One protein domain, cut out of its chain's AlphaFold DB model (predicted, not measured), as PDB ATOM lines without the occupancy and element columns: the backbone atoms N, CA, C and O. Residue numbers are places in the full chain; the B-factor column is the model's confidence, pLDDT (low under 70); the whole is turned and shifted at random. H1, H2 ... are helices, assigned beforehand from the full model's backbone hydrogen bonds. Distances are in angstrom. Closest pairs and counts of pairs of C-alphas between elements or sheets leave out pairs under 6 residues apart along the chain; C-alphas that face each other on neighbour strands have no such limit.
ATOM      1  N   ILE A   2       4.561 -49.916  86.538       92.38
ATOM      2  CA  ILE A   2       5.152 -49.122  87.655       92.38
ATOM      3  C   ILE A   2       4.116 -48.192  88.316       92.38
ATOM      4  O   ILE A   2       4.117 -48.012  89.534       92.38
ATOM      5  N   ALA A   3       3.203 -47.625  87.522       93.31
ATOM      6  CA  ALA A   3       2.110 -46.794  88.030       93.31
ATOM      7  C   ALA A   3       1.178 -47.567  88.985       93.31
ATOM      8  O   ALA A   3       0.803 -47.032  90.028       93.31
ATOM      9  N   ASP A   4       0.881 -48.831  88.680       92.50
ATOM     10  CA  ASP A   4      -0.005 -49.690  89.479       92.50
ATOM     11  C   ASP A   4       0.625 -50.043  90.826       92.50
ATOM     12  O   ASP A   4      -0.033 -49.992  91.864       92.50
ATOM     13  N   LEU A   5       1.931 -50.319  90.823       93.88
ATOM     14  CA  LEU A   5       2.681 -50.603  92.042       93.88
ATOM     15  C   LEU A   5       2.703 -49.388  92.979       93.88
ATOM     16  O   LEU A   5       2.424 -49.515  94.168       93.88
ATOM     17  N   ARG A   6       2.927 -48.184  92.432       94.25
ATOM     18  CA  ARG A   6       2.838 -46.925  93.195       94.25
ATOM     19  C   ARG A   6       1.421 -46.651  93.702       94.25
ATOM     20  O   ARG A   6       1.250 -46.107  94.788       94.25
ATOM     21  N   HIS A   7       0.401 -46.996  92.920       94.75
ATOM     22  CA  HIS A   7      -0.989 -46.847  93.334       94.75
ATOM     23  C   HIS A   7      -1.332 -47.775  94.510       94.75
ATOM     24  O   HIS A   7      -1.936 -47.328  95.487       94.75
ATOM     25  N   LEU A   8      -0.904 -49.039  94.459       94.56
ATOM     26  CA  LEU A   8      -1.076 -49.995  95.555       94.56
ATOM     27  C   LEU A   8      -0.320 -49.569  96.816       94.56
ATOM     28  O   LEU A   8      -0.894 -49.621  97.902       94.56
ATOM     29  N   ASP A   9       0.915 -49.089  96.677       95.38
ATOM     30  CA  ASP A   9       1.717 -48.630  97.813       95.38
ATOM     31  C   ASP A   9       1.072 -47.434  98.535       95.38
ATOM     32  O   ASP A   9       0.965 -47.419  99.765       95.38
ATOM     33  N   ARG A  10       0.515 -46.478  97.777       95.94
ATOM     34  CA  ARG A  10      -0.275 -45.379  98.356       95.94
ATOM     35  C   ARG A  10      -1.497 -45.891  99.108       95.94
ATOM     36  O   ARG A  10      -1.742 -45.462 100.231       95.94
ATOM     37  N   ARG A  11      -2.254 -46.829  98.528       95.44
ATOM     38  CA  ARG A  11      -3.429 -47.418  99.195       95.44
ATOM     39  C   ARG A  11      -3.047 -48.138 100.485       95.44
ATOM     40  O   ARG A  11      -3.765 -48.033 101.476       95.44
ATOM     41  N   LEU A  12      -1.916 -48.835 100.485       93.75
ATOM     42  CA  LEU A  12      -1.392 -49.527 101.654       93.75
ATOM     43  C   LEU A  12      -1.044 -48.530 102.771       93.75
ATOM     44  O   LEU A  12      -1.473 -48.722 103.908       93.75
ATOM     45  N   HIS A  13      -0.360 -47.429 102.446       93.75
ATOM     46  CA  HIS A  13      -0.048 -46.362 103.405       93.75
ATOM     47  C   HIS A  13      -1.295 -45.656 103.954       93.75
ATOM     48  O   HIS A  13      -1.387 -45.398 105.161       93.75
ATOM     49  N   THR A  14      -2.279 -45.382 103.096       94.12
ATOM     50  CA  THR A  14      -3.564 -44.808 103.513       94.12
ATOM     51  C   THR A  14      -4.278 -45.737 104.491       94.12
ATOM     52  O   THR A  14      -4.658 -45.303 105.579       94.12
ATOM     53  N   ASN A  15      -4.377 -47.030 104.167       92.81
ATOM     54  CA  ASN A  15      -5.009 -48.022 105.037       92.81
ATOM     55  C   ASN A  15      -4.292 -48.135 106.391       92.81
ATOM     56  O   ASN A  15      -4.946 -48.160 107.430       92.81
ATOM     57  N   GLN A  16      -2.955 -48.160 106.410       90.25
ATOM     58  CA  GLN A  16      -2.195 -48.185 107.666       90.25
ATOM     59  C   GLN A  16      -2.478 -46.961 108.542       90.25
ATOM     60  O   GLN A  16      -2.576 -47.074 109.764       90.25
ATOM     61  N   THR A  17      -2.615 -45.787 107.931       91.81
ATOM     62  CA  THR A  17      -2.902 -44.545 108.657       91.81
ATOM     63  C   THR A  17      -4.304 -44.563 109.255       91.81
ATOM     64  O   THR A  17      -4.450 -44.280 110.442       91.81
ATOM     65  N   GLN A  18      -5.302 -45.005 108.489       91.19
ATOM     66  CA  GLN A  18      -6.674 -45.168 108.978       91.19
ATOM     67  C   GLN A  18      -6.760 -46.179 110.128       91.19
ATOM     68  O   GLN A  18      -7.399 -45.909 111.140       91.19
ATOM     69  N   ILE A  19      -6.065 -47.317 110.019       89.19
ATOM     70  CA  ILE A  19      -6.020 -48.328 111.084       89.19
ATOM     71  C   ILE A  19      -5.459 -47.736 112.381       89.19
ATOM     72  O   ILE A  19      -6.012 -47.975 113.453       89.19
ATOM     73  N   ARG A  20      -4.385 -46.941 112.300       86.56
ATOM     74  CA  ARG A  20      -3.810 -46.277 113.481       86.56
ATOM     75  C   ARG A  20      -4.789 -45.301 114.130       86.56
ATOM     76  O   ARG A  20      -4.880 -45.291 115.352       86.56
ATOM     77  N   GLN A  21      -5.526 -44.527 113.335       87.44
ATOM     78  CA  GLN A  21      -6.527 -43.582 113.843       87.44
ATOM     79  C   GLN A  21      -7.659 -44.305 114.580       87.44
ATOM     80  O   GLN A  21      -7.913 -44.018 115.745       87.44
ATOM     81  N   VAL A  22      -8.259 -45.318 113.949       86.50
ATOM     82  CA  VAL A  22      -9.352 -46.098 114.555       86.50
ATOM     83  C   VAL A  22      -8.897 -46.802 115.839       86.50
ATOM     84  O   VAL A  22      -9.642 -46.875 116.816       86.50
ATOM     85  N   LEU A  23      -7.660 -47.308 115.876       83.62
ATOM     86  CA  LEU A  23      -7.111 -47.918 117.088       83.62
ATOM     87  C   LEU A  23      -6.900 -46.916 118.221       83.62
ATOM     88  O   LEU A  23      -7.181 -47.258 119.369       83.62
ATOM     89  N   ALA A  24      -6.437 -45.703 117.912       80.56
ATOM     90  CA  ALA A  24      -6.292 -44.644 118.903       80.56
ATOM     91  C   ALA A  24      -7.650 -44.284 119.531       80.56
ATOM     92  O   ALA A  24      -7.744 -44.160 120.747       80.56
ATOM     93  N   GLU A  25      -8.715 -44.227 118.726       80.38
ATOM     94  CA  GLU A  25     -10.091 -43.971 119.183       80.38
ATOM     95  C   GLU A  25     -10.697 -45.127 119.995       80.38
ATOM     96  O   GLU A  25     -11.579 -44.914 120.823       80.38
ATOM     97  N   THR A  26     -10.229 -46.361 119.789       72.50
ATOM     98  CA  THR A  26     -10.759 -47.548 120.483       72.50
ATOM     99  C   THR A  26     -10.211 -47.682 121.915       72.50
ATOM    100  O   THR A  26     -10.756 -48.460 122.697       72.50
ATOM    101  N   HIS A  27      -9.160 -46.929 122.284       66.44
ATOM    102  CA  HIS A  27      -8.533 -46.949 123.619       66.44
ATOM    103  C   HIS A  27      -8.224 -48.383 124.108       66.44
ATOM    104  O   HIS A  27      -8.507 -48.735 125.249       66.44
ATOM    105  N   SER A  28      -7.683 -49.235 123.227       68.50
ATOM    106  CA  SER A  28      -7.356 -50.633 123.540       68.50
ATOM    107  C   SER A  28      -5.876 -50.810 123.908       68.50
ATOM    108  O   SER A  28      -4.992 -50.446 123.133       68.50
ATOM    109  N   THR A  29      -5.583 -51.464 125.032       72.12
ATOM    110  CA  THR A  29      -4.223 -51.784 125.505       72.12
ATOM    111  C   THR A  29      -3.595 -52.977 124.810       72.12
ATOM    112  O   THR A  29      -2.427 -53.269 125.065       72.12
ATOM    113  N   ILE A  30      -4.290 -53.640 123.878       74.81
ATOM    114  CA  ILE A  30      -3.671 -54.684 123.045       74.81
ATOM    115  C   ILE A  30      -2.445 -54.126 122.307       74.81
ATOM    116  O   ILE A  30      -1.454 -54.834 122.153       74.81
ATOM    117  N   VAL A  31      -2.471 -52.847 121.919       75.75
ATOM    118  CA  VAL A  31      -1.331 -52.162 121.279       75.75
ATOM    119  C   VAL A  31      -0.157 -51.951 122.251       75.75
ATOM    120  O   VAL A  31       0.985 -51.832 121.822       75.75
ATOM    121  N   ASN A  32      -0.410 -51.945 123.563       76.62
ATOM    122  CA  ASN A  32       0.616 -51.785 124.598       76.62
ATOM    123  C   ASN A  32       1.342 -53.099 124.939       76.62
ATOM    124  O   ASN A  32       2.334 -53.081 125.673       76.62
ATOM    125  N   MET A  33       0.880 -54.246 124.427       77.50
ATOM    126  CA  MET A  33       1.593 -55.514 124.593       77.50
ATOM    127  C   MET A  33       2.874 -55.528 123.757       77.50
ATOM    128  O   MET A  33       2.861 -55.283 122.549       77.50
ATOM    129  N   ARG A  34       4.001 -55.871 124.393       71.81
ATOM    130  CA  ARG A  34       5.292 -55.998 123.702       71.81
ATOM    131  C   ARG A  34       5.186 -57.014 122.562       71.81
ATOM    132  O   ARG A  34       4.751 -58.141 122.769       71.81
ATOM    133  N   GLY A  35       5.605 -56.603 121.366       77.81
ATOM    134  CA  GLY A  35       5.539 -57.425 120.153       77.81
ATOM    135  C   GLY A  35       4.228 -57.314 119.364       77.81
ATOM    136  O   GLY A  35       4.141 -57.872 118.273       77.81
ATOM    137  N   VAL A  36       3.230 -56.564 119.850       82.12
ATOM    138  CA  VAL A  36       1.966 -56.341 119.133       82.12
ATOM    139  C   VAL A  36       1.970 -54.967 118.461       82.12
ATOM    140  O   VAL A  36       1.819 -53.931 119.098       82.12
ATOM    141  N   GLY A  37       2.126 -54.952 117.135       84.06
ATOM    142  CA  GLY A  37       1.973 -53.736 116.333       84.06
ATOM    143  C   GLY A  37       0.507 -53.413 116.019       84.06
ATOM    144  O   GLY A  37      -0.356 -54.290 116.050       84.06
ATOM    145  N   HIS A  38       0.236 -52.171 115.611       85.31
ATOM    146  CA  HIS A  38      -1.101 -51.678 115.246       85.31
ATOM    147  C   HIS A  38      -1.852 -52.599 114.265       85.31
ATOM    148  O   HIS A  38      -3.028 -52.881 114.453       85.31
ATOM    149  N   LEU A  39      -1.182 -53.148 113.248       86.75
ATOM    150  CA  LEU A  39      -1.834 -54.060 112.297       86.75
ATOM    151  C   LEU A  39      -2.305 -55.367 112.949       86.75
ATOM    152  O   LEU A  39      -3.398 -55.846 112.653       86.75
ATOM    153  N   ILE A  40      -1.499 -55.934 113.849       86.44
ATOM    154  CA  ILE A  40      -1.848 -57.161 114.571       86.44
ATOM    155  C   ILE A  40      -2.963 -56.872 115.574       86.44
ATOM    156  O   ILE A  40      -3.934 -57.620 115.620       86.44
ATOM    157  N   ALA A  41      -2.882 -55.752 116.294       85.38
ATOM    158  CA  ALA A  41      -3.939 -55.312 117.198       85.38
ATOM    159  C   ALA A  41      -5.281 -55.144 116.470       85.38
ATOM    160  O   ALA A  41      -6.286 -55.711 116.892       85.38
ATOM    161  N   ALA A  42      -5.292 -54.446 115.329       87.00
ATOM    162  CA  ALA A  42      -6.492 -54.279 114.512       87.00
ATOM    163  C   ALA A  42      -7.031 -55.612 113.985       87.00
ATOM    164  O   ALA A  42      -8.240 -55.828 113.984       87.00
ATOM    165  N   LYS A  43      -6.151 -56.531 113.570       87.38
ATOM    166  CA  LYS A  43      -6.555 -57.863 113.107       87.38
ATOM    167  C   LYS A  43      -7.197 -58.681 114.224       87.38
ATOM    168  O   LYS A  43      -8.234 -59.300 113.998       87.38
ATOM    169  N   VAL A  44      -6.608 -58.666 115.420       84.75
ATOM    170  CA  VAL A  44      -7.163 -59.340 116.600       84.75
ATOM    171  C   VAL A  44      -8.520 -58.739 116.952       84.75
ATOM    172  O   VAL A  44      -9.493 -59.480 117.043       84.75
ATOM    173  N   LEU A  45      -8.627 -57.413 117.052       83.31
ATOM    174  CA  LEU A  45      -9.895 -56.736 117.344       83.31
ATOM    175  C   LEU A  45     -10.958 -56.990 116.268       83.31
ATOM    176  O   LEU A  45     -12.122 -57.180 116.599       83.31
ATOM    177  N   GLY A  46     -10.576 -57.061 114.993       85.56
ATOM    178  CA  GLY A  46     -11.489 -57.410 113.906       85.56
ATOM    179  C   GLY A  46     -11.988 -58.857 113.975       85.56
ATOM    180  O   GLY A  46     -13.157 -59.114 113.705       85.56
ATOM    181  N   HIS A  47     -11.127 -59.803 114.363       84.19
ATOM    182  CA  HIS A  47     -11.474 -61.227 114.444       84.19
ATOM    183  C   HIS A  47     -12.274 -61.572 115.712       84.19
ATOM    184  O   HIS A  47     -13.244 -62.335 115.688       84.19
ATOM    185  N   VAL A  48     -11.883 -60.977 116.838       84.25
ATOM    186  CA  VAL A  48     -12.576 -61.102 118.124       84.25
ATOM    187  C   VAL A  48     -13.875 -60.295 118.117       84.25
ATOM    188  O   VAL A  48     -14.870 -60.723 118.697       84.25
ATOM    189  N   GLY A  49     -13.917 -59.166 117.412       81.88
ATOM    190  CA  GLY A  49     -15.101 -58.326 117.316       81.88
ATOM    191  C   GLY A  49     -15.559 -57.849 118.693       81.88
ATOM    192  O   GLY A  49     -14.894 -57.041 119.333       81.88
ATOM    193  N   ASP A  50     -16.733 -58.306 119.124       76.81
ATOM    194  CA  ASP A  50     -17.230 -58.062 120.477       76.81
ATOM    195  C   ASP A  50     -16.789 -59.185 121.423       76.81
ATOM    196  O   ASP A  50     -17.176 -60.343 121.258       76.81
ATOM    197  N   VAL A  51     -15.985 -58.839 122.427       71.31
ATOM    198  CA  VAL A  51     -15.488 -59.789 123.428       71.31
ATOM    199  C   VAL A  51     -16.590 -60.278 124.375       71.31
ATOM    200  O   VAL A  51     -16.458 -61.362 124.935       71.31
ATOM    201  N   THR A  52     -17.707 -59.552 124.518       76.25
ATOM    202  CA  THR A  52     -18.841 -59.981 125.364       76.25
ATOM    203  C   THR A  52     -19.602 -61.163 124.785       76.25
ATOM    204  O   THR A  52     -20.345 -61.825 125.507       76.25
ATOM    205  N   ARG A  53     -19.347 -61.509 123.514       81.94
ATOM    206  CA  ARG A  53     -19.822 -62.767 122.928       81.94
ATOM    207  C   ARG A  53     -19.276 -63.994 123.670       81.94
ATOM    208  O   ARG A  53     -19.837 -65.077 123.537       81.94
ATOM    209  N   PHE A  54     -18.166 -63.846 124.401       77.19
ATOM    210  CA  PHE A  54     -17.576 -64.905 125.212       77.19
ATOM    211  C   PHE A  54     -18.054 -64.790 126.665       77.19
ATOM    212  O   PHE A  54     -17.776 -63.779 127.311       77.19
ATOM    213  N   PRO A  55     -18.710 -65.829 127.217       74.88
ATOM    214  CA  PRO A  55     -19.208 -65.796 128.595       74.88
ATOM    215  C   PRO A  55     -18.100 -65.674 129.649       74.88
ATOM    216  O   PRO A  55     -18.301 -65.067 130.699       74.88
ATOM    217  N   THR A  56     -16.925 -66.255 129.383       74.19
ATOM    218  CA  THR A  56     -15.783 -66.273 130.308       74.19
ATOM    219  C   THR A  56     -14.454 -66.145 129.564       74.19
ATOM    220  O   THR A  56     -14.361 -66.375 128.354       74.19
ATOM    221  N   ALA A  57     -13.396 -65.811 130.309       73.31
ATOM    222  CA  ALA A  57     -12.037 -65.743 129.776       73.31
ATOM    223  C   ALA A  57     -11.538 -67.099 129.235       73.31
ATOM    224  O   ALA A  57     -10.759 -67.114 128.286       73.31
ATOM    225  N   ASP A  58     -12.010 -68.224 129.778       72.31
ATOM    226  CA  ASP A  58     -11.601 -69.565 129.338       72.31
ATOM    227  C   ASP A  58     -12.229 -69.942 127.986       72.31
ATOM    228  O   ASP A  58     -11.581 -70.574 127.146       72.31
ATOM    229  N   HIS A  59     -13.452 -69.467 127.714       74.06
ATOM    230  CA  HIS A  59     -14.064 -69.573 126.386       74.06
ATOM    231  C   HIS A  59     -13.310 -68.735 125.351       74.06
ATOM    232  O   HIS A  59     -13.104 -69.185 124.222       74.06
ATOM    233  N   PHE A  60     -12.850 -67.543 125.741       78.69
ATOM    234  CA  PHE A  60     -11.994 -66.730 124.882       78.69
ATOM    235  C   PHE A  60     -10.635 -67.401 124.631       78.69
ATOM    236  O   PHE A  60     -10.191 -67.457 123.487       78.69
ATOM    237  N   ALA A  61      -9.999 -67.960 125.663       77.25
ATOM    238  CA  ALA A  61      -8.727 -68.669 125.530       77.25
ATOM    239  C   ALA A  61      -8.854 -69.904 124.624       77.25
ATOM    240  O   ALA A  61      -7.991 -70.150 123.784       77.25
ATOM    241  N   SER A  62      -9.960 -70.646 124.732       78.56
ATOM    242  CA  SER A  62     -10.262 -71.776 123.843       78.56
ATOM    243  C   SER A  62     -10.427 -71.327 122.390       78.56
ATOM    244  O   SER A  62      -9.872 -71.947 121.489       78.56
ATOM    245  N   TYR A  63     -11.124 -70.212 122.155       82.75
ATOM    246  CA  TYR A  63     -11.276 -69.635 120.816       82.75
ATOM    247  C   TYR A  63      -9.955 -69.114 120.234       82.75
ATOM    248  O   TYR A  63      -9.679 -69.303 119.053       82.75
ATOM    249  N   ASP A  91      11.933 -66.541 130.343       53.88
ATOM    250  CA  ASP A  91      11.535 -67.332 131.499       53.88
ATOM    251  C   ASP A  91      10.000 -67.455 131.512       53.88
ATOM    252  O   ASP A  91       9.264 -66.492 131.745       53.88
ATOM    253  N   ALA A  92       9.480 -68.656 131.247       49.12
ATOM    254  CA  ALA A  92       8.038 -68.917 131.177       49.12
ATOM    255  C   ALA A  92       7.297 -68.538 132.478       49.12
ATOM    256  O   ALA A  92       6.104 -68.223 132.458       49.12
ATOM    257  N   ARG A  93       8.017 -68.517 133.611       51.66
ATOM    258  CA  ARG A  93       7.517 -68.027 134.904       51.66
ATOM    259  C   ARG A  93       7.248 -66.523 134.898       51.66
ATOM    260  O   ARG A  93       6.250 -66.110 135.486       51.66
ATOM    261  N   ASP A  94       8.071 -65.741 134.209       55.25
ATOM    262  CA  ASP A  94       7.956 -64.284 134.143       55.25
ATOM    263  C   ASP A  94       6.853 -63.857 133.160       55.25
ATOM    264  O   ASP A  94       6.013 -63.022 133.493       55.25
ATOM    265  N   CYS A  95       6.721 -64.551 132.022       43.81
ATOM    266  CA  CYS A  95       5.564 -64.421 131.122       43.81
ATOM    267  C   CYS A  95       4.237 -64.764 131.823       43.81
ATOM    268  O   CYS A  95       3.266 -64.009 131.738       43.81
ATOM    269  N   ALA A  96       4.186 -65.876 132.564       50.09
ATOM    270  CA  ALA A  96       2.996 -66.256 133.329       50.09
ATOM    271  C   ALA A  96       2.719 -65.292 134.501       50.09
ATOM    272  O   ALA A  96       1.558 -65.046 134.839       50.09
ATOM    273  N   GLY A  97       3.769 -64.740 135.116       53.59
ATOM    274  CA  GLY A  97       3.695 -63.694 136.136       53.59
ATOM    275  C   GLY A  97       3.103 -62.398 135.586       53.59
ATOM    276  O   GLY A  97       2.130 -61.894 136.143       53.59
ATOM    277  N   GLN A  98       3.594 -61.923 134.438       53.88
ATOM    278  CA  GLN A  98       3.068 -60.748 133.735       53.88
ATOM    279  C   GLN A  98       1.623 -60.964 133.260       53.88
ATOM    280  O   GLN A  98       0.784 -60.081 133.450       53.88
ATOM    281  N   MET A  99       1.278 -62.154 132.747       46.25
ATOM    282  CA  MET A  99      -0.107 -62.513 132.396       46.25
ATOM    283  C   MET A  99      -1.049 -62.550 133.609       46.25
ATOM    284  O   MET A  99      -2.232 -62.243 133.466       46.25
ATOM    285  N   ARG A 100      -0.566 -62.937 134.800       50.56
ATOM    286  CA  ARG A 100      -1.355 -62.920 136.048       50.56
ATOM    287  C   ARG A 100      -1.474 -61.520 136.651       50.56
ATOM    288  O   ARG A 100      -2.550 -61.166 137.118       50.56
ATOM    289  N   ALA A 101      -0.413 -60.721 136.602       47.72
ATOM    290  CA  ALA A 101      -0.392 -59.364 137.144       47.72
ATOM    291  C   ALA A 101      -1.245 -58.388 136.316       47.72
ATOM    292  O   ALA A 101      -1.963 -57.561 136.869       47.72
ATOM    293  N   THR A 102      -1.233 -58.522 134.987       53.22
ATOM    294  CA  THR A 102      -2.066 -57.704 134.085       53.22
ATOM    295  C   THR A 102      -3.486 -58.248 133.931       53.22
ATOM    296  O   THR A 102      -4.338 -57.577 133.350       53.22
ATOM    297  N   ARG A 103      -3.767 -59.443 134.478       45.81
ATOM    298  CA  ARG A 103      -5.039 -60.164 134.346       45.81
ATOM    299  C   ARG A 103      -6.292 -59.343 134.668       45.81
ATOM    300  O   ARG A 103      -7.218 -59.327 133.857       45.81
ATOM    301  N   PRO A 104      -6.336 -58.635 135.808       51.22
ATOM    302  CA  PRO A 104      -7.472 -57.784 136.133       51.22
ATOM    303  C   PRO A 104      -7.530 -56.513 135.275       51.22
ATOM    304  O   PRO A 104      -8.631 -56.082 134.943       51.22
ATOM    305  N   ALA A 105      -6.386 -55.950 134.868       50.31
ATOM    306  CA  ALA A 105      -6.330 -54.741 134.046       50.31
ATOM    307  C   ALA A 105      -6.866 -54.995 132.630       50.31
ATOM    308  O   ALA A 105      -7.794 -54.308 132.209       50.31
ATOM    309  N   TRP A 106      -6.400 -56.047 131.943       49.72
ATOM    310  CA  TRP A 106      -6.944 -56.393 130.626       49.72
ATOM    311  C   TRP A 106      -8.402 -56.857 130.723       49.72
ATOM    312  O   TRP A 106      -9.203 -56.491 129.879       49.72
ATOM    313  N   ALA A 107      -8.805 -57.602 131.759       50.41
ATOM    314  CA  ALA A 107     -10.196 -58.049 131.894       50.41
ATOM    315  C   ALA A 107     -11.176 -56.907 132.233       50.41
ATOM    316  O   ALA A 107     -12.346 -56.949 131.841       50.41
ATOM    317  N   ALA A 108     -10.749 -55.897 132.997       51.91
ATOM    318  CA  ALA A 108     -11.537 -54.689 133.255       51.91
ATOM    319  C   ALA A 108     -11.626 -53.811 132.003       51.91
ATOM    320  O   ALA A 108     -12.698 -53.312 131.667       51.91
ATOM    321  N   GLU A 109     -10.527 -53.696 131.269       50.47
ATOM    322  CA  GLU A 109     -10.476 -52.922 130.044       50.47
ATOM    323  C   GLU A 109     -11.251 -53.566 128.899       50.47
ATOM    324  O   GLU A 109     -12.041 -52.885 128.266       50.47
ATOM    325  N   MET A 110     -11.163 -54.884 128.705       51.00
ATOM    326  CA  MET A 110     -11.994 -55.610 127.735       51.00
ATOM    327  C   MET A 110     -13.491 -55.378 127.986       51.00
ATOM    328  O   MET A 110     -14.268 -55.240 127.042       51.00
ATOM    329  N   ARG A 111     -13.904 -55.266 129.258       52.34
ATOM    330  CA  ARG A 111     -15.279 -54.902 129.646       52.34
ATOM    331  C   ARG A 111     -15.613 -53.431 129.381       52.34
ATOM    332  O   ARG A 111     -16.778 -53.127 129.129       52.34
ATOM    333  N   ALA A 112     -14.633 -52.532 129.438       47.19
ATOM    334  CA  ALA A 112     -14.790 -51.113 129.119       47.19
ATOM    335  C   ALA A 112     -14.818 -50.861 127.599       47.19
ATOM    336  O   ALA A 112     -15.720 -50.174 127.123       47.19
ATOM    337  N   THR A 113     -13.926 -51.484 126.822       50.25
ATOM    338  CA  THR A 113     -13.903 -51.419 125.350       50.25
ATOM    339  C   THR A 113     -15.172 -52.020 124.744       50.25
ATOM    340  O   THR A 113     -15.682 -51.502 123.756       50.25
ATOM    341  N   ALA A 114     -15.740 -53.063 125.359       49.50
ATOM    342  CA  ALA A 114     -17.027 -53.624 124.942       49.50
ATOM    343  C   ALA A 114     -18.228 -52.693 125.179       49.50
ATOM    344  O   ALA A 114     -19.255 -52.824 124.517       49.50
ATOM    345  N   ARG A 115     -18.120 -51.764 126.137       43.22
ATOM    346  CA  ARG A 115     -19.179 -50.805 126.480       43.22
ATOM    347  C   ARG A 115     -19.022 -49.472 125.741       43.22
ATOM    348  O   ARG A 115     -19.950 -48.667 125.742       43.22
ATOM    349  N   ALA A 116     -17.864 -49.236 125.122       46.16
ATOM    350  CA  ALA A 116     -17.595 -48.031 124.356       46.16
ATOM    351  C   ALA A 116     -18.364 -48.066 123.019       46.16
ATOM    352  O   ALA A 116     -18.272 -49.052 122.280       46.16
TER     353      ALA A 116
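AT A GLANCE: This is residues 2 to 63 and 91 to 116 of the 129 residues of the protein "IS110 family transposase" of Micromonospora sp. KC723 (UniProt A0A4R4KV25). A long helix, H1, sticks out as a free arm with residues 2 to 14, while its residues 16 to 23 pack on H3 in a loose cluster of short helices. H2 packs on H3 too, and residues 91 to 104, with H5, stick out elsewhere. The printed part has 88 residues, 68 of them in six named helices, H1 to H6 in order along the chain, with no named strand; the class is all helix, and the whole is loose, with a radius of gyration of the C-alphas of 16.3 A and spans of 50 by 34 by 23 A.

IN THESE COORDINATES: Find C-alpha 2 at (5.152, -49.122, 87.655); from there H1, residues 2 to 26, runs 36.5 A. Next come H2, 29 to 32, H3, 38 to 48, H4, 57 to 63, H5, 92 to 101, and H6, 103 to 113, ending at (-13.903, -51.419, 125.350).

HOW THE PARTS SIT: H1 touches H3, closest C-alphas Arg 20 and His 38, 6.3 A. H2 only just touches H3, with 3 pairs of C-alphas within 8 A, closest Val 31 and Ala 41, 5.8 A. H4 touches no helix. Every O i to N i+4 pair is within hydrogen-bond range in H1, H3, H4, H5 and H6; H2 is too short for one.

THE WHOLE: Residues 64 to 90 are cut out; C-alphas 63 and 91 are 25.3 A apart. Residues 27 to 28 and 91 to 116 have pLDDT under 70.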